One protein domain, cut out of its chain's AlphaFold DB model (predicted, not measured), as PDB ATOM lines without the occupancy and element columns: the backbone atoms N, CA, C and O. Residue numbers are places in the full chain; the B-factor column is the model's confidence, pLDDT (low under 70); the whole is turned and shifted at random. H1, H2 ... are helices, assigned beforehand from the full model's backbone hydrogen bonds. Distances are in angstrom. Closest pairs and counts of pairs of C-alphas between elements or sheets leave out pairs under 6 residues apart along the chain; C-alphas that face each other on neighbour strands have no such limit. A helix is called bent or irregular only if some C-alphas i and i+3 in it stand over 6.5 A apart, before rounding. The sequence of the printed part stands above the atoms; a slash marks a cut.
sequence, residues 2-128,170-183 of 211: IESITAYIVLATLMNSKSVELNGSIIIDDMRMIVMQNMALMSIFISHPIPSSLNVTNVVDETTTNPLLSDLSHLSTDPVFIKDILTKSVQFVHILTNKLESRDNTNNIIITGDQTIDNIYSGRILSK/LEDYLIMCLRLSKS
ATOM      1  N   ILE A   2     -29.789  88.901-161.659       56.69
ATOM      2  CA  ILE A   2     -28.561  88.770-160.842       56.69
ATOM      3  C   ILE A   2     -28.581  87.522-159.933       56.69
ATOM      4  O   ILE A   2     -27.602  86.786-159.897       56.69
ATOM      5  N   GLU A   3     -29.714  87.196-159.297       61.94
ATOM      6  CA  GLU A   3     -29.839  85.985-158.457       61.94
ATOM      7  C   GLU A   3     -29.635  84.669-159.232       61.94
ATOM      8  O   GLU A   3     -29.093  83.706-158.696       61.94
ATOM      9  N   SER A   4     -29.990  84.645-160.522       73.00
ATOM     10  CA  SER A   4     -29.821  83.467-161.383       73.00
ATOM     11  C   SER A   4     -28.358  83.222-161.762       73.00
ATOM     12  O   SER A   4     -27.973  82.075-161.972       73.00
ATOM     13  N   ILE A   5     -27.545  84.279-161.857       79.00
ATOM     14  CA  ILE A   5     -26.123  84.184-162.217       79.00
ATOM     15  C   ILE A   5     -25.315  83.702-161.011       79.00
ATOM     16  O   ILE A   5     -24.493  82.798-161.144       79.00
ATOM     17  N   THR A   6     -25.591  84.236-159.818       82.75
ATOM     18  CA  THR A   6     -24.935  83.791-158.581       82.75
ATOM     19  C   THR A   6     -25.239  82.322-158.285       82.75
ATOM     20  O   THR A   6     -24.322  81.559-157.988       82.75
ATOM     21  N   ALA A   7     -26.498  81.891-158.441       82.56
ATOM     22  CA  ALA A   7     -26.874  80.487-158.278       82.56
ATOM     23  C   ALA A   7     -26.146  79.570-159.276       82.56
ATOM     24  O   ALA A   7     -25.645  78.516-158.885       82.56
ATOM     25  N   TYR A   8     -26.025  79.992-160.540       85.81
ATOM     26  CA  TYR A   8     -25.289  79.252-161.564       85.81
ATOM     27  C   TYR A   8     -23.799  79.103-161.224       85.81
ATOM     28  O   TYR A   8     -23.268  78.001-161.311       85.81
ATOM     29  N   ILE A   9     -23.130  80.176-160.788       87.62
ATOM     30  CA  ILE A   9     -21.703  80.137-160.422       87.62
ATOM     31  C   ILE A   9     -21.469  79.193-159.234       87.62
ATOM     32  O   ILE A   9     -20.540  78.383-159.263       87.62
ATOM     33  N   VAL A  10     -22.329  79.250-158.212       86.31
ATOM     34  CA  VAL A  10     -22.240  78.361-157.043       86.31
ATOM     35  C   VAL A  10     -22.434  76.901-157.455       86.31
ATOM     36  O   VAL A  10     -21.611  76.058-157.104       86.31
ATOM     37  N   LEU A  11     -23.459  76.600-158.258       84.25
ATOM     38  CA  LEU A  11     -23.696  75.254-158.792       84.25
ATOM     39  C   LEU A  11     -22.532  74.754-159.653       84.25
ATOM     40  O   LEU A  11     -22.095  73.622-159.470       84.25
ATOM     41  N   ALA A  12     -21.993  75.585-160.547       83.31
ATOM     42  CA  ALA A  12     -20.859  75.221-161.395       83.31
ATOM     43  C   ALA A  12     -19.602  74.919-160.566       83.31
ATOM     44  O   ALA A  12     -18.898  73.948-160.829       83.31
ATOM     45  N   THR A  13     -19.349  75.707-159.519       82.81
ATOM     46  CA  THR A  13     -18.208  75.504-158.616       82.81
ATOM     47  C   THR A  13     -18.361  74.214-157.811       82.81
ATOM     48  O   THR A  13     -17.413  73.438-157.707       82.81
ATOM     49  N   LEU A  14     -19.564  73.937-157.299       80.81
ATOM     50  CA  LEU A  14     -19.871  72.697-156.584       80.81
ATOM     51  C   LEU A  14     -19.761  71.467-157.495       80.81
ATOM     52  O   LEU A  14     -19.179  70.462-157.092       80.81
ATOM     53  N   MET A  15     -20.263  71.551-158.730       78.25
ATOM     54  CA  MET A  15     -20.152  70.470-159.714       78.25
ATOM     55  C   MET A  15     -18.699  70.218-160.122       78.25
ATOM     56  O   MET A  15     -18.283  69.065-160.179       78.25
ATOM     57  N   ASN A  16     -17.902  71.270-160.334       77.19
ATOM     58  CA  ASN A  16     -16.473  71.135-160.622       77.19
ATOM     59  C   ASN A  16     -15.717  70.525-159.442       77.19
ATOM     60  O   ASN A  16     -14.938  69.597-159.637       77.19
ATOM     61  N   SER A  17     -15.983  70.978-158.215       70.38
ATOM     62  CA  SER A  17     -15.398  70.383-157.011       70.38
ATOM     63  C   SER A  17     -15.752  68.899-156.900       70.38
ATOM     64  O   SER A  17     -14.870  68.081-156.651       70.38
ATOM     65  N   LYS A  18     -17.008  68.528-157.189       68.06
ATOM     66  CA  LYS A  18     -17.431  67.126-157.176       68.06
ATOM     67  C   LYS A  18     -16.811  66.305-158.305       68.06
ATOM     68  O   LYS A  18     -16.470  65.147-158.090       68.06
ATOM     69  N   SER A  19     -16.632  66.892-159.485       70.88
ATOM     70  CA  SER A  19     -15.944  66.243-160.603       70.88
ATOM     71  C   SER A  19     -14.473  65.995-160.281       70.88
ATOM     72  O   SER A  19     -13.973  64.915-160.567       70.88
ATOM     73  N   VAL A  20     -13.785  66.953-159.656       69.31
ATOM     74  CA  VAL A  20     -12.395  66.788-159.203       69.31
ATOM     75  C   VAL A  20     -12.302  65.700-158.130       69.31
ATOM     76  O   VAL A  20     -11.425  64.847-158.211       69.31
ATOM     77  N   GLU A  21     -13.248  65.663-157.187       65.00
ATOM     78  CA  GLU A  21     -13.345  64.619-156.154       65.00
ATOM     79  C   GLU A  21     -13.501  63.209-156.753       65.00
ATOM     80  O   GLU A  21     -12.906  62.246-156.271       65.00
ATOM     81  N   LEU A  22     -14.301  63.083-157.817       66.19
ATOM     82  CA  LEU A  22     -14.506  61.825-158.539       66.19
ATOM     83  C   LEU A  22     -13.287  61.437-159.389       66.19
ATOM     84  O   LEU A  22     -12.996  60.251-159.533       66.19
ATOM     85  N   ASN A  23     -12.554  62.423-159.906       77.94
ATOM     86  CA  ASN A  23     -11.358  62.200-160.716       77.94
ATOM     87  C   ASN A  23     -10.121  61.864-159.871       77.94
ATOM     88  O   ASN A  23      -9.223  61.190-160.366       77.94
ATOM     89  N   GLY A  24     -10.070  62.275-158.600       78.81
ATOM     90  CA  GLY A  24      -8.957  61.939-157.709       78.81
ATOM     91  C   GLY A  24      -8.751  60.429-157.573       78.81
ATOM     92  O   GLY A  24      -7.627  59.947-157.659       78.81
ATOM     93  N   SER A  25      -9.836  59.658-157.475       78.75
ATOM     94  CA  SER A  25      -9.769  58.191-157.452       78.75
ATOM     95  C   SER A  25      -9.221  57.595-158.753       78.75
ATOM     96  O   SER A  25      -8.510  56.599-158.694       78.75
ATOM     97  N   ILE A  26      -9.508  58.208-159.908       81.88
ATOM     98  CA  ILE A  26      -8.975  57.776-161.212       81.88
ATOM     99  C   ILE A  26      -7.459  57.983-161.252       81.88
ATOM    100  O   ILE A  26      -6.729  57.085-161.648       81.88
ATOM    101  N   ILE A  27      -6.981  59.142-160.793       83.50
ATOM    102  CA  ILE A  27      -5.547  59.464-160.781       83.50
ATOM    103  C   ILE A  27      -4.779  58.506-159.862       83.50
ATOM    104  O   ILE A  27      -3.723  57.999-160.231       83.50
ATOM    105  N   ILE A  28      -5.310  58.232-158.667       83.12
ATOM    106  CA  ILE A  28      -4.686  57.292-157.726       83.12
ATOM    107  C   ILE A  28      -4.678  55.860-158.287       83.12
ATOM    108  O   ILE A  28      -3.700  55.136-158.096       83.12
ATOM    109  N   ASP A  29      -5.735  55.451-158.992       83.75
ATOM    110  CA  ASP A  29      -5.800  54.135-159.635       83.75
ATOM    111  C   ASP A  29      -4.821  53.997-160.812       83.75
ATOM    112  O   ASP A  29      -4.133  52.982-160.924       83.75
ATOM    113  N   ASP A  30      -4.672  55.041-161.629       84.88
ATOM    114  CA  ASP A  30      -3.690  55.079-162.719       84.88
ATOM    115  C   ASP A  30      -2.253  54.975-162.180       84.88
ATOM    116  O   ASP A  30      -1.457  54.146-162.625       84.88
ATOM    117  N   MET A  31      -1.946  55.710-161.105       84.75
ATOM    118  CA  MET A  31      -0.663  55.593-160.403       84.75
ATOM    119  C   MET A  31      -0.417  54.179-159.871       84.75
ATOM    120  O   MET A  31       0.688  53.645-159.997       84.75
ATOM    121  N   ARG A  32      -1.445  53.535-159.308       86.94
ATOM    122  CA  ARG A  32      -1.358  52.139-158.865       86.94
ATOM    123  C   ARG A  32      -1.002  51.217-160.035       86.94
ATOM    124  O   ARG A  32      -0.153  50.340-159.867       86.94
ATOM    125  N   MET A  33      -1.598  51.423-161.209       86.38
ATOM    126  CA  MET A  33      -1.304  50.646-162.416       86.38
ATOM    127  C   MET A  33       0.143  50.817-162.889       86.38
ATOM    128  O   MET A  33       0.814  49.818-163.149       86.38
ATOM    129  N   ILE A  34       0.646  52.052-162.938       87.25
ATOM    130  CA  ILE A  34       2.031  52.354-163.329       87.25
ATOM    131  C   ILE A  34       3.025  51.627-162.414       87.25
ATOM    132  O   ILE A  34       3.968  50.987-162.886       87.25
ATOM    133  N   VAL A  35       2.795  51.656-161.099       87.81
ATOM    134  CA  VAL A  35       3.677  50.979-160.136       87.81
ATOM    135  C   VAL A  35       3.656  49.462-160.345       87.81
ATOM    136  O   VAL A  35       4.716  48.837-160.344       87.81
ATOM    137  N   MET A  36       2.490  48.859-160.599       89.12
ATOM    138  CA  MET A  36       2.395  47.423-160.904       89.12
ATOM    139  C   MET A  36       3.126  47.043-162.200       89.12
ATOM    140  O   MET A  36       3.796  46.011-162.248       89.12
ATOM    141  N   GLN A  37       3.065  47.877-163.241       87.44
ATOM    142  CA  GLN A  37       3.828  47.647-164.475       87.44
ATOM    143  C   GLN A  37       5.339  47.689-164.216       87.44
ATOM    144  O   GLN A  37       6.071  46.805-164.668       87.44
ATOM    145  N   ASN A  38       5.805  48.650-163.413       87.06
ATOM    146  CA  ASN A  38       7.204  48.710-162.992       87.06
ATOM    147  C   ASN A  38       7.607  47.468-162.184       87.06
ATOM    148  O   ASN A  38       8.697  46.932-162.377       87.06
ATOM    149  N   MET A  39       6.725  46.950-161.324       89.56
ATOM    150  CA  MET A  39       6.960  45.697-160.598       89.56
ATOM    151  C   MET A  39       7.098  44.490-161.529       89.56
ATOM    152  O   MET A  39       7.966  43.641-161.305       89.56
ATOM    153  N   ALA A  40       6.291  44.417-162.589       87.50
ATOM    154  CA  ALA A  40       6.414  43.373-163.601       87.50
ATOM    155  C   ALA A  40       7.765  43.466-164.323       87.50
ATOM    156  O   ALA A  40       8.467  42.460-164.443       87.50
ATOM    157  N   LEU A  41       8.182  44.675-164.709       85.75
ATOM    158  CA  LEU A  41       9.480  44.913-165.338       85.75
ATOM    159  C   LEU A  41      10.651  44.531-164.418       85.75
ATOM    160  O   LEU A  41      11.549  43.798-164.829       85.75
ATOM    161  N   MET A  42      10.613  44.943-163.149       86.62
ATOM    162  CA  MET A  42      11.615  44.552-162.150       86.62
ATOM    163  C   MET A  42      11.673  43.033-161.963       86.62
ATOM    164  O   MET A  42      12.755  42.462-161.844       86.62
ATOM    165  N   SER A  43      10.522  42.357-161.984       85.62
ATOM    166  CA  SER A  43      10.453  40.893-161.887       85.62
ATOM    167  C   SER A  43      11.112  40.208-163.090       85.62
ATOM    168  O   SER A  43      11.816  39.203-162.930       85.62
ATOM    169  N   ILE A  44      10.952  40.784-164.287       83.38
ATOM    170  CA  ILE A  44      11.655  40.348-165.497       83.38
ATOM    171  C   ILE A  44      13.158  40.555-165.330       83.38
ATOM    172  O   ILE A  44      13.896  39.610-165.576       83.38
ATOM    173  N   PHE A  45      13.616  41.715-164.856       83.12
ATOM    174  CA  PHE A  45      15.048  41.995-164.682       83.12
ATOM    175  C   PHE A  45      15.719  41.165-163.588       83.12
ATOM    176  O   PHE A  45      16.888  40.805-163.717       83.12
ATOM    177  N   ILE A  46      14.983  40.784-162.542       82.50
ATOM    178  CA  ILE A  46      15.461  39.810-161.552       82.50
ATOM    179  C   ILE A  46      15.663  38.434-162.203       82.50
ATOM    180  O   ILE A  46      16.614  37.729-161.868       82.50
ATOM    181  N   SER A  47      14.774  38.048-163.119       81.69
ATOM    182  CA  SER A  47      14.816  36.740-163.788       81.69
ATOM    183  C   SER A  47      15.818  36.705-164.950       81.69
ATOM    184  O   SER A  47      16.481  35.696-165.176       81.69
ATOM    185  N   HIS A  48      15.936  37.819-165.668       81.88
ATOM    186  CA  HIS A  48      16.756  38.031-166.854       81.88
ATOM    187  C   HIS A  48      17.499  39.361-166.688       81.88
ATOM    188  O   HIS A  48      16.959  40.413-167.045       81.88
ATOM    189  N   PRO A  49      18.719  39.334-166.126       74.75
ATOM    190  CA  PRO A  49      19.484  40.543-165.868       74.75
ATOM    191  C   PRO A  49      19.663  41.383-167.132       74.75
ATOM    192  O   PRO A  49      19.902  40.848-168.219       74.75
ATOM    193  N   ILE A  50      19.582  42.703-166.970       73.00
ATOM    194  CA  ILE A  50      19.813  43.659-168.053       73.00
ATOM    195  C   ILE A  50      21.218  43.414-168.636       73.00
ATOM    196  O   ILE A  50      22.181  43.288-167.869       73.00
ATOM    197  N   PRO A  51      21.368  43.342-169.972       73.75
ATOM    198  CA  PRO A  51      22.672  43.179-170.598       73.75
ATOM    199  C   PRO A  51      23.630  44.283-170.151       73.75
ATOM    200  O   PRO A  51      23.285  45.461-170.182       73.75
ATOM    201  N   SER A  52      24.870  43.922-169.824       70.38
ATOM    202  CA  SER A  52      25.913  44.880-169.423       70.38
ATOM    203  C   SER A  52      26.275  45.901-170.512       70.38
ATOM    204  O   SER A  52      26.948  46.888-170.230       70.38
ATOM    205  N   SER A  53      25.824  45.688-171.752       72.00
ATOM    206  CA  SER A  53      25.935  46.640-172.860       72.00
ATOM    207  C   SER A  53      24.937  47.800-172.783       72.00
ATOM    208  O   SER A  53      25.127  48.799-173.475       72.00
ATOM    209  N   LEU A  54      23.864  47.677-171.994       68.62
ATOM    210  CA  LEU A  54      22.884  48.739-171.802       68.62
ATOM    211  C   LEU A  54      23.341  49.630-170.643       68.62
ATOM    212  O   LEU A  54      23.196  49.278-169.476       68.62
ATOM    213  N   ASN A  55      23.912  50.789-170.969       66.94
ATOM    214  CA  ASN A  55      24.268  51.779-169.960       66.94
ATOM    215  C   ASN A  55      23.043  52.643-169.642       66.94
ATOM    216  O   ASN A  55      22.685  53.525-170.423       66.94
ATOM    217  N   VAL A  56      22.397  52.376-168.511       67.75
ATOM    218  CA  VAL A  56      21.292  53.199-168.023       67.75
ATOM    219  C   VAL A  56      21.874  54.312-167.161       67.75
ATOM    220  O   VAL A  56      22.357  54.082-166.054       67.75
ATOM    221  N   THR A  57      21.825  55.541-167.663       67.94
ATOM    222  CA  THR A  57      22.100  56.717-166.840       67.94
ATOM    223  C   THR A  57      20.918  56.956-165.918       67.94
ATOM    224  O   THR A  57      19.805  57.178-166.396       67.94
ATOM    225  N   ASN A  58      21.159  56.924-164.608       72.06
ATOM    226  CA  ASN A  58      20.132  57.288-163.647       72.06
ATOM    227  C   ASN A  58      19.791  58.776-163.816       72.06
ATOM    228  O   ASN A  58      20.662  59.630-163.642       72.06
ATOM    229  N   VAL A  59      18.549  59.072-164.189       74.44
ATOM    230  CA  VAL A  59      18.031  60.439-164.259       74.44
ATOM    231  C   VAL A  59      17.237  60.670-162.985       74.44
ATOM    232  O   VAL A  59      16.319  59.907-162.698       74.44
ATOM    233  N   VAL A  60      17.626  61.692-162.226       75.19
ATOM    234  CA  VAL A  60      16.915  62.104-161.016       75.19
ATOM    235  C   VAL A  60      15.951  63.220-161.392       75.19
ATOM    236  O   VAL A  60      16.365  64.206-162.004       75.19
ATOM    237  N   ASP A  61      14.681  63.058-161.040       76.19
ATOM    238  CA  ASP A  61      13.682  64.119-161.144       76.19
ATOM    239  C   ASP A  61      13.540  64.804-159.778       76.19
ATOM    240  O   ASP A  61      13.085  64.209-158.804       76.19
ATOM    241  N   GLU A  62      13.958  66.068-159.701       76.50
ATOM    242  CA  GLU A  62      13.911  66.869-158.471       76.50
ATOM    243  C   GLU A  62      12.492  67.344-158.116       76.50
ATOM    244  O   GLU A  62      12.260  67.838-157.012       76.50
ATOM    245  N   THR A  63      11.539  67.232-159.045       74.38
ATOM    246  CA  THR A  63      10.172  67.740-158.865       74.38
ATOM    247  C   THR A  63       9.215  66.706-158.286       74.38
ATOM    248  O   THR A  63       8.169  67.068-157.741       74.38
ATOM    249  N   THR A  64       9.567  65.426-158.366       72.75
ATOM    250  CA  THR A  64       8.762  64.345-157.809       72.75
ATOM    251  C   THR A  64       9.160  64.058-156.367       72.75
ATOM    252  O   THR A  64      10.332  63.990-156.002       72.75
ATOM    253  N   THR A  65       8.149  63.870-155.524       71.50
ATOM    254  CA  THR A  65       8.340  63.445-154.131       71.50
ATOM    255  C   THR A  65       8.179  61.935-153.963       71.50
ATOM    256  O   THR A  65       8.317  61.414-152.860       71.50
ATOM    257  N   ASN A  66       7.911  61.220-155.060       71.50
ATOM    258  CA  ASN A  66       7.779  59.775-155.064       71.50
ATOM    259  C   ASN A  66       9.159  59.111-155.154       71.50
ATOM    260  O   ASN A  66       9.796  59.230-156.199       71.50
ATOM    261  N   PRO A  67       9.602  58.333-154.156       62.94
ATOM    262  CA  PRO A  67      10.914  57.690-154.199       62.94
ATOM    263  C   PRO A  67      11.058  56.636-155.314       62.94
ATOM    264  O   PRO A  67      12.176  56.250-155.631       62.94
ATOM    265  N   LEU A  68       9.954  56.144-155.899       69.25
ATOM    266  CA  LEU A  68       9.983  55.217-157.040       69.25
ATOM    267  C   LEU A  68      10.040  55.931-158.394       69.25
ATOM    268  O   LEU A  68      10.449  55.320-159.377       69.25
ATOM    269  N   LEU A  69       9.586  57.186-158.457       70.06
ATOM    270  CA  LEU A  69       9.580  57.988-159.686       70.06
ATOM    271  C   LEU A  69      10.687  59.048-159.685       70.06
ATOM    272  O   LEU A  69      10.974  59.615-160.733       70.06
ATOM    273  N   SER A  70      11.306  59.315-158.529       72.00
ATOM    274  CA  SER A  70      12.401  60.276-158.363       72.00
ATOM    275  C   SER A  70      13.685  59.846-159.022       72.00
ATOM    276  O   SER A  70      14.527  60.697-159.291       72.00
ATOM    277  N   ASP A  71      13.852  58.552-159.274       70.62
ATOM    278  CA  ASP A  71      15.001  58.048-159.996       70.62
ATOM    279  C   ASP A  71      14.669  56.800-160.834       70.62
ATOM    280  O   ASP A  71      13.670  56.104-160.643       70.62
ATOM    281  N   LEU A  72      15.528  56.515-161.811       74.81
ATOM    282  CA  LEU A  72      15.447  55.336-162.677       74.81
ATOM    283  C   LEU A  72      16.252  54.164-162.112       74.81
ATOM    284  O   LEU A  72      16.717  53.291-162.844       74.81
ATOM    285  N   SER A  73      16.447  54.134-160.798       72.12
ATOM    286  CA  SER A  73      17.331  53.166-160.162       72.12
ATOM    287  C   SER A  73      16.789  51.725-160.266       72.12
ATOM    288  O   SER A  73      17.557  50.764-160.264       72.12
ATOM    289  N   HIS A  74      15.485  51.553-160.503       70.62
ATOM    290  CA  HIS A  74      14.850  50.272-160.839       70.62
ATOM    291  C   HIS A  74      15.311  49.661-162.183       70.62
ATOM    292  O   HIS A  74      15.038  48.491-162.445       70.62
ATOM    293  N   LEU A  75      16.027  50.426-163.018       73.94
ATOM    294  CA  LEU A  75      16.711  49.967-164.235       73.94
ATOM    295  C   LEU A  75      18.197  49.624-163.989       73.94
ATOM    296  O   LEU A  75      18.973  49.471-164.934       73.94
ATOM    297  N   SER A  76      18.616  49.543-162.723       73.56
ATOM    298  CA  SER A  76      19.958  49.112-162.328       73.56
ATOM    299  C   SER A  76      20.246  47.678-162.779       73.56
ATOM    300  O   SER A  76      19.352  46.847-162.913       73.56
ATOM    301  N   THR A  77      21.523  47.362-162.973       72.69
ATOM    302  CA  THR A  77      21.988  45.985-163.195       72.69
ATOM    303  C   THR A  77      22.197  45.220-161.888       72.69
ATOM    304  O   THR A  77      22.349  44.000-161.934       72.69
ATOM    305  N   ASP A  78      22.204  45.902-160.734       77.81
ATOM    306  CA  ASP A  78      22.334  45.269-159.419       77.81
ATOM    307  C   ASP A  78      21.004  44.629-159.006       77.81
ATOM    308  O   ASP A  78      20.033  45.321-158.672       77.81
ATOM    309  N   PRO A  79      20.940  43.294-158.968       76.25
ATOM    310  CA  PRO A  79      19.679  42.621-158.789       76.25
ATOM    311  C   PRO A  79      19.304  42.517-157.292       76.25
ATOM    312  O   PRO A  79      18.161  42.197-156.973       76.25
ATOM    313  N   VAL A  80      20.217  42.830-156.355       80.88
ATOM    314  CA  VAL A  80      19.892  43.035-154.928       80.88
ATOM    315  C   VAL A  80      19.140  44.348-154.753       80.88
ATOM    316  O   VAL A  80      18.113  44.395-154.075       80.88
ATOM    317  N   PHE A  81      19.616  45.393-155.417       81.06
ATOM    318  CA  PHE A  81      18.994  46.704-155.391       81.06
ATOM    319  C   PHE A  81      17.590  46.691-156.026       81.06
ATOM    320  O   PHE A  81      16.638  47.181-155.419       81.06
ATOM    321  N   ILE A  82      17.412  46.016-157.172       82.50
ATOM    322  CA  ILE A  82      16.083  45.837-157.792       82.50
ATOM    323  C   ILE A  82      15.106  45.116-156.843       82.50
ATOM    324  O   ILE A  82      13.930  45.471-156.770       82.50
ATOM    325  N   LYS A  83      15.569  44.123-156.069       82.38
ATOM    326  CA  LYS A  83      14.733  43.411-155.083       82.38
ATOM    327  C   LYS A  83      14.288  44.298-153.917       82.38
ATOM    328  O   LYS A  83      13.158  44.150-153.438       82.38
ATOM    329  N   ASP A  84      15.147  45.209-153.466       82.00
ATOM    330  CA  ASP A  84      14.793  46.189-152.434       82.00
ATOM    331  C   ASP A  84      13.697  47.142-152.937       82.00
ATOM    332  O   ASP A  84      12.663  47.311-152.285       82.00
ATOM    333  N   ILE A  85      13.854  47.665-154.158       82.75
ATOM    334  CA  ILE A  85      12.844  48.526-154.792       82.75
ATOM    335  C   ILE A  85      11.531  47.777-155.024       82.75
ATOM    336  O   ILE A  85      10.463  48.318-154.733       82.75
ATOM    337  N   LEU A  86      11.580  46.525-155.485       86.38
ATOM    338  CA  LEU A  86      10.384  45.701-155.668       86.38
ATOM    339  C   LEU A  86       9.608  45.543-154.350       86.38
ATOM    340  O   LEU A  86       8.384  45.646-154.337       86.38
ATOM    341  N   THR A  87      10.310  45.364-153.228       83.56
ATOM    342  CA  THR A  87       9.683  45.260-151.898       83.56
ATOM    343  C   THR A  87       8.996  46.565-151.491       83.56
ATOM    344  O   THR A  87       7.851  46.539-151.035       83.56
ATOM    345  N   LYS A  88       9.660  47.708-151.697       81.88
ATOM    346  CA  LYS A  88       9.081  49.040-151.448       81.88
ATOM    347  C   LYS A  88       7.880  49.318-152.356       81.88
ATOM    348  O   LYS A  88       6.883  49.873-151.907       81.88
ATOM    349  N   SER A  89       7.932  48.858-153.604       86.50
ATOM    350  CA  SER A  89       6.847  49.012-154.582       86.50
ATOM    351  C   SER A  89       5.593  48.238-154.181       86.50
ATOM    352  O   SER A  89       4.497  48.786-154.249       86.50
ATOM    353  N   VAL A  90       5.740  47.010-153.666       86.31
ATOM    354  CA  VAL A  90       4.606  46.246-153.109       86.31
ATOM    355  C   VAL A  90       3.937  47.010-151.963       86.31
ATOM    356  O   VAL A  90       2.711  47.119-151.922       86.31
ATOM    357  N   GLN A  91       4.731  47.563-151.036       82.94
ATOM    358  CA  GLN A  91       4.201  48.359-149.924       82.94
ATOM    359  C   GLN A  91       3.444  49.588-150.435       82.94
ATOM    360  O   GLN A  91       2.347  49.874-149.963       82.94
ATOM    361  N   PHE A  92       3.993  50.272-151.436       84.25
ATOM    362  CA  PHE A  92       3.370  51.447-152.030       84.25
ATOM    363  C   PHE A  92       2.036  51.121-152.724       84.25
ATOM    364  O   PHE A  92       1.041  51.804-152.480       84.25
ATOM    365  N   VAL A  93       1.951  50.027-153.493       86.94
ATOM    366  CA  VAL A  93       0.686  49.558-154.099       86.94
ATOM    367  C   VAL A  93      -0.373  49.254-153.039       86.94
ATOM    368  O   VAL A  93      -1.548  49.586-153.224       86.94
ATOM    369  N   HIS A  94       0.024  48.658-151.911       82.50
ATOM    370  CA  HIS A  94      -0.893  48.388-150.805       82.50
ATOM    371  C   HIS A  94      -1.441  49.686-150.187       82.50
ATOM    372  O   HIS A  94      -2.644  49.812-149.965       82.50
ATOM    373  N   ILE A  95      -0.580  50.685-149.979       80.88
ATOM    374  CA  ILE A  95      -0.971  52.008-149.477       80.88
ATOM    375  C   ILE A  95      -1.954  52.698-150.443       80.88
ATOM    376  O   ILE A  95      -2.998  53.182-150.001       80.88
ATOM    377  N   LEU A  96      -1.669  52.703-151.752       82.94
ATOM    378  CA  LEU A  96      -2.565  53.276-152.767       82.94
ATOM    379  C   LEU A  96      -3.919  52.555-152.804       82.94
ATOM    380  O   LEU A  96      -4.964  53.198-152.865       82.94
ATOM    381  N   THR A  97      -3.917  51.224-152.704       81.25
ATOM    382  CA  THR A  97      -5.150  50.421-152.660       81.25
ATOM    383  C   THR A  97      -5.993  50.778-151.435       81.25
ATOM    384  O   THR A  97      -7.180  51.074-151.571       81.25
ATOM    385  N   ASN A  98      -5.373  50.888-150.257       77.94
ATOM    386  CA  ASN A  98      -6.066  51.314-149.042       77.94
ATOM    387  C   ASN A  98      -6.664  52.724-149.184       77.94
ATOM    388  O   ASN A  98      -7.781  52.967-148.715       77.94
ATOM    389  N   LYS A  99      -5.964  53.644-149.861       78.88
ATOM    390  CA  LYS A  99      -6.454  55.001-150.151       78.88
ATOM    391  C   LYS A  99      -7.701  54.997-151.057       78.88
ATOM    392  O   LYS A  99      -8.637  55.761-150.815       78.88
ATOM    393  N   LEU A 100      -7.781  54.085-152.029       78.19
ATOM    394  CA  LEU A 100      -8.952  53.914-152.909       78.19
ATOM    395  C   LEU A 100     -10.162  53.259-152.221       78.19
ATOM    396  O   LEU A 100     -11.315  53.526-152.581       78.19
ATOM    397  N   GLU A 101      -9.922  52.386-151.243       75.69
ATOM    398  CA  GLU A 101     -10.969  51.598-150.587       75.69
ATOM    399  C   GLU A 101     -11.580  52.277-149.362       75.69
ATOM    400  O   GLU A 101     -12.793  52.181-149.134       75.69
ATOM    401  N   SER A 102     -10.769  52.970-148.561       66.69
ATOM    402  CA  SER A 102     -11.195  53.431-147.236       66.69
ATOM    403  C   SER A 102     -12.060  54.697-147.252       66.69
ATOM    404  O   SER A 102     -12.792  54.926-146.288       66.69
ATOM    405  N   ARG A 103     -12.112  55.440-148.373       63.22
ATOM    406  CA  ARG A 103     -12.531  56.857-148.433       63.22
ATOM    407  C   ARG A 103     -11.660  57.686-147.495       63.22
ATOM    408  O   ARG A 103     -11.535  57.359-146.320       63.22
ATOM    409  N   ASP A 104     -11.147  58.808-147.977       61.44
ATOM    410  CA  ASP A 104     -10.418  59.745-147.123       61.44
ATOM    411  C   ASP A 104     -11.398  60.431-146.138       61.44
ATOM    412  O   ASP A 104     -11.935  61.514-146.376       61.44
ATOM    413  N   ASN A 105     -11.765  59.720-145.068       50.62
ATOM    414  CA  ASN A 105     -12.683  60.164-144.027       50.62
ATOM    415  C   ASN A 105     -11.859  60.607-142.810       50.62
ATOM    416  O   ASN A 105     -11.567  59.837-141.896       50.62
ATOM    417  N   THR A 106     -11.471  61.879-142.865       49.50
ATOM    418  CA  THR A 106     -11.282  62.854-141.774       49.50
ATOM    419  C   THR A 106     -10.488  62.526-140.504       49.50
ATOM    420  O   THR A 106     -10.385  63.432-139.693       49.50
ATOM    421  N   ASN A 107      -9.853  61.366-140.308       49.25
ATOM    422  CA  ASN A 107      -8.918  61.177-139.175       49.25
ATOM    423  C   ASN A 107      -7.743  60.214-139.422       49.25
ATOM    424  O   ASN A 107      -6.803  60.216-138.632       49.25
ATOM    425  N   ASN A 108      -7.753  59.433-140.504       54.12
ATOM    426  CA  ASN A 108      -6.657  58.527-140.858       54.12
ATOM    427  C   ASN A 108      -6.144  58.881-142.254       54.12
ATOM    428  O   ASN A 108      -6.468  58.200-143.222       54.12
ATOM    429  N   ILE A 109      -5.375  59.969-142.353       61.50
ATOM    430  CA  ILE A 109      -4.658  60.294-143.590       61.50
ATOM    431  C   ILE A 109      -3.675  59.148-143.838       61.50
ATOM    432  O   ILE A 109      -2.752  58.928-143.052       61.50
ATOM    433  N   ILE A 110      -3.901  58.387-144.908       67.38
ATOM    434  CA  ILE A 110      -2.956  57.371-145.364       67.38
ATOM    435  C   ILE A 110      -1.819  58.121-146.059       67.38
ATOM    436  O   ILE A 110      -1.976  58.589-147.183       67.38
ATOM    437  N   ILE A 111      -0.698  58.263-145.351       72.00
ATOM    438  CA  ILE A 111       0.502  58.937-145.852       72.00
ATOM    439  C   ILE A 111       1.229  57.977-146.790       72.00
ATOM    440  O   ILE A 111       1.711  56.924-146.368       72.00
ATOM    441  N   THR A 112       1.299  58.346-148.062       73.19
ATOM    442  CA  THR A 112       2.019  57.602-149.098       73.19
ATOM    443  C   THR A 112       3.507  57.932-149.120       73.19
ATOM    444  O   THR A 112       4.302  57.133-149.611       73.19
ATOM    445  N   GLY A 113       3.891  59.076-148.543       70.06
ATOM    446  CA  GLY A 113       5.254  59.603-148.597       70.06
ATOM    447  C   GLY A 113       5.519  60.446-149.846       70.06
ATOM    448  O   GLY A 113       6.561  61.088-149.920       70.06
ATOM    449  N   ASP A 114       4.563  60.490-150.779       74.00
ATOM    450  CA  ASP A 114       4.521  61.404-151.915       74.00
ATOM    451  C   ASP A 114       3.503  62.511-151.610       74.00
ATOM    452  O   ASP A 114       2.296  62.274-151.528       74.00
ATOM    453  N   GLN A 115       3.991  63.740-151.446       75.31
ATOM    454  CA  GLN A 115       3.174  64.897-151.078       75.31
ATOM    455  C   GLN A 115       2.122  65.222-152.141       75.31
ATOM    456  O   GLN A 115       1.033  65.693-151.810       75.31
ATOM    457  N   THR A 116       2.422  64.975-153.416       76.62
ATOM    458  CA  THR A 116       1.483  65.224-154.512       76.62
ATOM    459  C   THR A 116       0.312  64.257-154.417       76.62
ATOM    460  O   THR A 116      -0.840  64.682-154.470       76.62
ATOM    461  N   ILE A 117       0.596  62.971-154.202       79.19
ATOM    462  CA  ILE A 117      -0.417  61.921-154.030       79.19
ATOM    463  C   ILE A 117      -1.196  62.108-152.727       79.19
ATOM    464  O   ILE A 117      -2.415  61.921-152.700       79.19
ATOM    465  N   ASP A 118      -0.525  62.502-151.646       76.88
ATOM    466  CA  ASP A 118      -1.139  62.720-150.336       76.88
ATOM    467  C   ASP A 118      -2.193  63.833-150.376       76.88
ATOM    468  O   ASP A 118      -3.260  63.679-149.784       76.88
ATOM    469  N   ASN A 119      -1.958  64.883-151.166       77.31
ATOM    470  CA  ASN A 119      -2.885  66.002-151.340       77.31
ATOM    471  C   ASN A 119      -4.088  65.702-152.256       77.31
ATOM    472  O   ASN A 119      -5.022  66.506-152.322       77.31
ATOM    473  N   ILE A 120      -4.095  64.572-152.971       78.31
ATOM    474  CA  ILE A 120      -5.233  64.174-153.805       78.31
ATOM    475  C   ILE A 120      -6.313  63.557-152.917       78.31
ATOM    476  O   ILE A 120      -6.117  62.500-152.313       78.31
ATOM    477  N   TYR A 121      -7.487  64.187-152.906       77.31
ATOM    478  CA  TYR A 121      -8.682  63.584-152.332       77.31
ATOM    479  C   TYR A 121      -9.206  62.489-153.264       77.31
ATOM    480  O   TYR A 121      -9.675  62.778-154.365       77.31
ATOM    481  N   SER A 122      -9.165  61.237-152.815       72.56
ATOM    482  CA  SER A 122      -9.789  60.111-153.510       72.56
ATOM    483  C   SER A 122     -11.074  59.685-152.806       72.56
ATOM    484  O   SER A 122     -11.082  59.277-151.639       72.56
ATOM    485  N   GLY A 123     -12.185  59.729-153.538       70.88
ATOM    486  CA  GLY A 123     -13.413  59.071-153.116       70.88
ATOM    487  C   GLY A 123     -13.242  57.549-153.047       70.88
ATOM    488  O   GLY A 123     -12.386  56.961-153.709       70.88
ATOM    489  N   ARG A 124     -14.096  56.884-152.265       71.75
ATOM    490  CA  ARG A 124     -14.144  55.418-152.236       71.75
ATOM    491  C   ARG A 124     -14.715  54.879-153.543       71.75
ATOM    492  O   ARG A 124     -15.864  55.181-153.865       71.75
ATOM    493  N   ILE A 125     -13.947  54.035-154.230       71.31
ATOM    494  CA  ILE A 125     -14.354  53.436-155.512       71.31
ATOM    495  C   ILE A 125     -15.412  52.339-155.299       71.31
ATOM    496  O   ILE A 125     -16.420  52.276-156.003       71.31
ATOM    497  N   LEU A 126     -15.233  51.487-154.285       67.50
ATOM    498  CA  LEU A 126     -16.095  50.322-154.061       67.50
ATOM    499  C   LEU A 126     -17.240  50.639-153.098       67.50
ATOM    500  O   LEU A 126     -17.132  50.436-151.887       67.50
ATOM    501  N   SER A 127     -18.358  51.145-153.621       66.81
ATOM    502  CA  SER A 127     -19.587  51.308-152.834       66.81
ATOM    503  C   SER A 127     -20.410  50.015-152.823       66.81
ATOM    504  O   SER A 127     -20.544  49.373-153.858       66.81
ATOM    505  N   LYS A 128     -21.056  49.676-151.693       60.72
ATOM    506  CA  LYS A 128     -21.959  48.503-151.558       60.72
ATOM    507  C   LYS A 128     -23.092  48.429-152.599       60.72
ATOM    508  O   LYS A 128     -23.767  47.414-152.682       60.72
ATOM    509  N   LEU A 170      -4.749  40.163-157.604       80.50
ATOM    510  CA  LEU A 170      -3.891  41.268-157.207       80.50
ATOM    511  C   LEU A 170      -3.075  40.883-155.968       80.50
ATOM    512  O   LEU A 170      -1.858  41.042-155.970       80.50
ATOM    513  N   GLU A 171      -3.715  40.339-154.934       75.62
ATOM    514  CA  GLU A 171      -3.025  39.872-153.728       75.62
ATOM    515  C   GLU A 171      -2.015  38.757-154.027       75.62
ATOM    516  O   GLU A 171      -0.867  38.840-153.581       75.62
ATOM    517  N   ASP A 172      -2.389  37.768-154.839       77.12
ATOM    518  CA  ASP A 172      -1.500  36.685-155.261       77.12
ATOM    519  C   ASP A 172      -0.284  37.222-156.022       77.12
ATOM    520  O   ASP A 172       0.852  36.835-155.733       77.12
ATOM    521  N   TYR A 173      -0.492  38.171-156.937       83.81
ATOM    522  CA  TYR A 173       0.586  38.848-157.652       83.81
ATOM    523  C   TYR A 173       1.539  39.570-156.687       83.81
ATOM    524  O   TYR A 173       2.757  39.377-156.758       83.81
ATOM    525  N   LEU A 174       1.011  40.338-155.727       79.69
ATOM    526  CA  LEU A 174       1.825  41.022-154.717       79.69
ATOM    527  C   LEU A 174       2.615  40.029-153.848       79.69
ATOM    528  O   LEU A 174       3.796  40.254-153.562       79.69
ATOM    529  N   ILE A 175       2.005  38.903-153.463       75.94
ATOM    530  CA  ILE A 175       2.669  37.825-152.719       75.94
ATOM    531  C   ILE A 175       3.790  37.201-153.558       75.94
ATOM    532  O   ILE A 175       4.882  36.961-153.032       75.94
ATOM    533  N   MET A 176       3.565  36.956-154.851       80.62
ATOM    534  CA  MET A 176       4.599  36.450-155.755       80.62
ATOM    535  C   MET A 176       5.770  37.430-155.877       80.62
ATOM    536  O   MET A 176       6.920  37.004-155.747       80.62
ATOM    537  N   CYS A 177       5.509  38.732-156.020       81.31
ATOM    538  CA  CYS A 177       6.553  39.758-156.025       81.31
ATOM    539  C   CYS A 177       7.356  39.780-154.713       81.31
ATOM    540  O   CYS A 177       8.584  39.858-154.750       81.31
ATOM    541  N   LEU A 178       6.705  39.634-153.552       79.88
ATOM    542  CA  LEU A 178       7.387  39.533-152.252       79.88
ATOM    543  C   LEU A 178       8.228  38.260-152.115       79.88
ATOM    544  O   LEU A 178       9.305  38.274-151.516       79.88
ATOM    545  N   ARG A 179       7.742  37.132-152.638       80.44
ATOM    546  CA  ARG A 179       8.516  35.882-152.669       80.44
ATOM    547  C   ARG A 179       9.735  36.034-153.569       80.44
ATOM    548  O   ARG A 179      10.832  35.639-153.177       80.44
ATOM    549  N   LEU A 180       9.561  36.652-154.736       82.88
ATOM    550  CA  LEU A 180      10.645  36.928-155.670       82.88
ATOM    551  C   LEU A 180      11.683  37.872-155.057       82.88
ATOM    552  O   LEU A 180      12.881  37.596-155.164       82.88
ATOM    553  N   SER A 181      11.256  38.920-154.348       79.25
ATOM    554  CA  SER A 181      12.174  39.858-153.696       79.25
ATOM    555  C   SER A 181      13.008  39.206-152.589       79.25
ATOM    556  O   SER A 181      14.178  39.540-152.416       79.25
ATOM    557  N   LYS A 182      12.455  38.203-151.898       77.50
ATOM    558  CA  LYS A 182      13.145  37.428-150.852       77.50
ATOM    559  C   LYS A 182      13.907  36.203-151.373       77.50
ATOM    560  O   LYS A 182      14.604  35.543-150.601       77.50
ATOM    561  N   SER A 183      13.773  35.867-152.656       78.75
ATOM    562  CA  SER A 183      14.414  34.686-153.242       78.75
ATOM    563  C   SER A 183      15.943  34.807-153.247       78.75
ATOM    564  O   SER A 183      16.504  35.889-153.449       78.75
TER     565      SER A 183
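Overview. This is residues 2 to 128 and 170 to 183 of the 211 residues of an uncharacterized protein of Streblomastix strix (UniProt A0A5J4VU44). A long helical hairpin with an arm: the single long helix H1 runs the length of the domain, H2 folds back along its second half, and the short H4 packs on H2 on the side away from the long loop of residues 48 to 78. Residues 2 to 17 of H1 stick out alone as an arm, while that loop swings out beyond the other end of H1 and folds back over the hairpin, with the one-turn H3 near H1 on the loop's side. The printed part has 141 residues with four named helices, in the order H1, H2, H3, H4, and no named strand; its class is all helix, with 87 residues in the helices. It is loose, with a radius of gyration of the C-alphas of 19.4 A, and spans 70 by 35 by 22 A, against 50 by 34 by 22 A for the body without the arm.

Arrangement. The longest helix is H1, residues 2 to 47. H2, residues 79 to 102, touches it, with 25 pairs of C-alphas within 8 A, but H1 does so with residues 25 to 46 alone. The closest C-alphas of the two are those of Ile 46 and Pro 79, 5.8 A apart. H1 and H2 form a helical hairpin, running opposite ways at a shallow tilt of 30 degrees. H4, residues 170 to 182, touches residues 83 to 90 of H2. Their closest C-alphas, those of Lys 83 and Ser 181, are 4.6 A apart, and the two helices run opposite ways at a shallow tilt of 25 degrees. H4 only just touches H1, with 3 pairs of C-alphas within 8 A, between residues 177 to 180 and residues 39 to 43. The closest are the C-alphas of Ser 43 and Cys 177, 7.1 A apart; the helices run the same way at a steep tilt of 43 degrees. H1, H2 and H4 make an up-and-down bundle, each helix running against the one before it in the chain. Two of the three touching pairs are at a shallow tilt, and the packing is mostly aligned, but only just. H3, residues 115 to 118, is close to H1 but not clearly touching it: the closest C-alphas, those of Ile 28 and Ile 117, are 7.3 A apart. H3 is apart from H2 and from H4. In H2 and H4 every O i to N i+4 pair is within hydrogen-bond range, and in H1 40 of 42 are. H3 is too short for such a pair, and its one O i to N i+3 pair is not within range.

Along the chain. H1 begins at C-alpha 2, at (-28.561, 88.770, -160.842), and ends at C-alpha 47, 67.8 A away. It is neither bent nor irregular, but only just: C-alphas 22 and 25 are 6.1 A apart. H2 begins at C-alpha 79, at (19.679, 42.621, -158.789), and measures 34.7 A from first to last C-alpha. H3 measures 4.9 A. H4 measures 18.6 A and ends at C-alpha 182, at (13.145, 37.428, -150.852).

Size, cuts and confidence. The two C-alphas farthest apart are those of Ile 2 and Ser 52, 70.5 A. Without residues 2 to 17, which stand free, the body spans 50 by 34 by 22 A. The links from H1 to H2, 31 residues, and from H2 to H3, 12 residues, are long. Residues 129 to 169 are not printed, and C-alphas 128 and 170 are 20.3 A apart across that cut, which falls in the link from H3 to H4. The mean pLDDT of the printed part is 76.5; 24 residues are under 70, among them residues 54 to 57, 102 to 110 and 126 to 128.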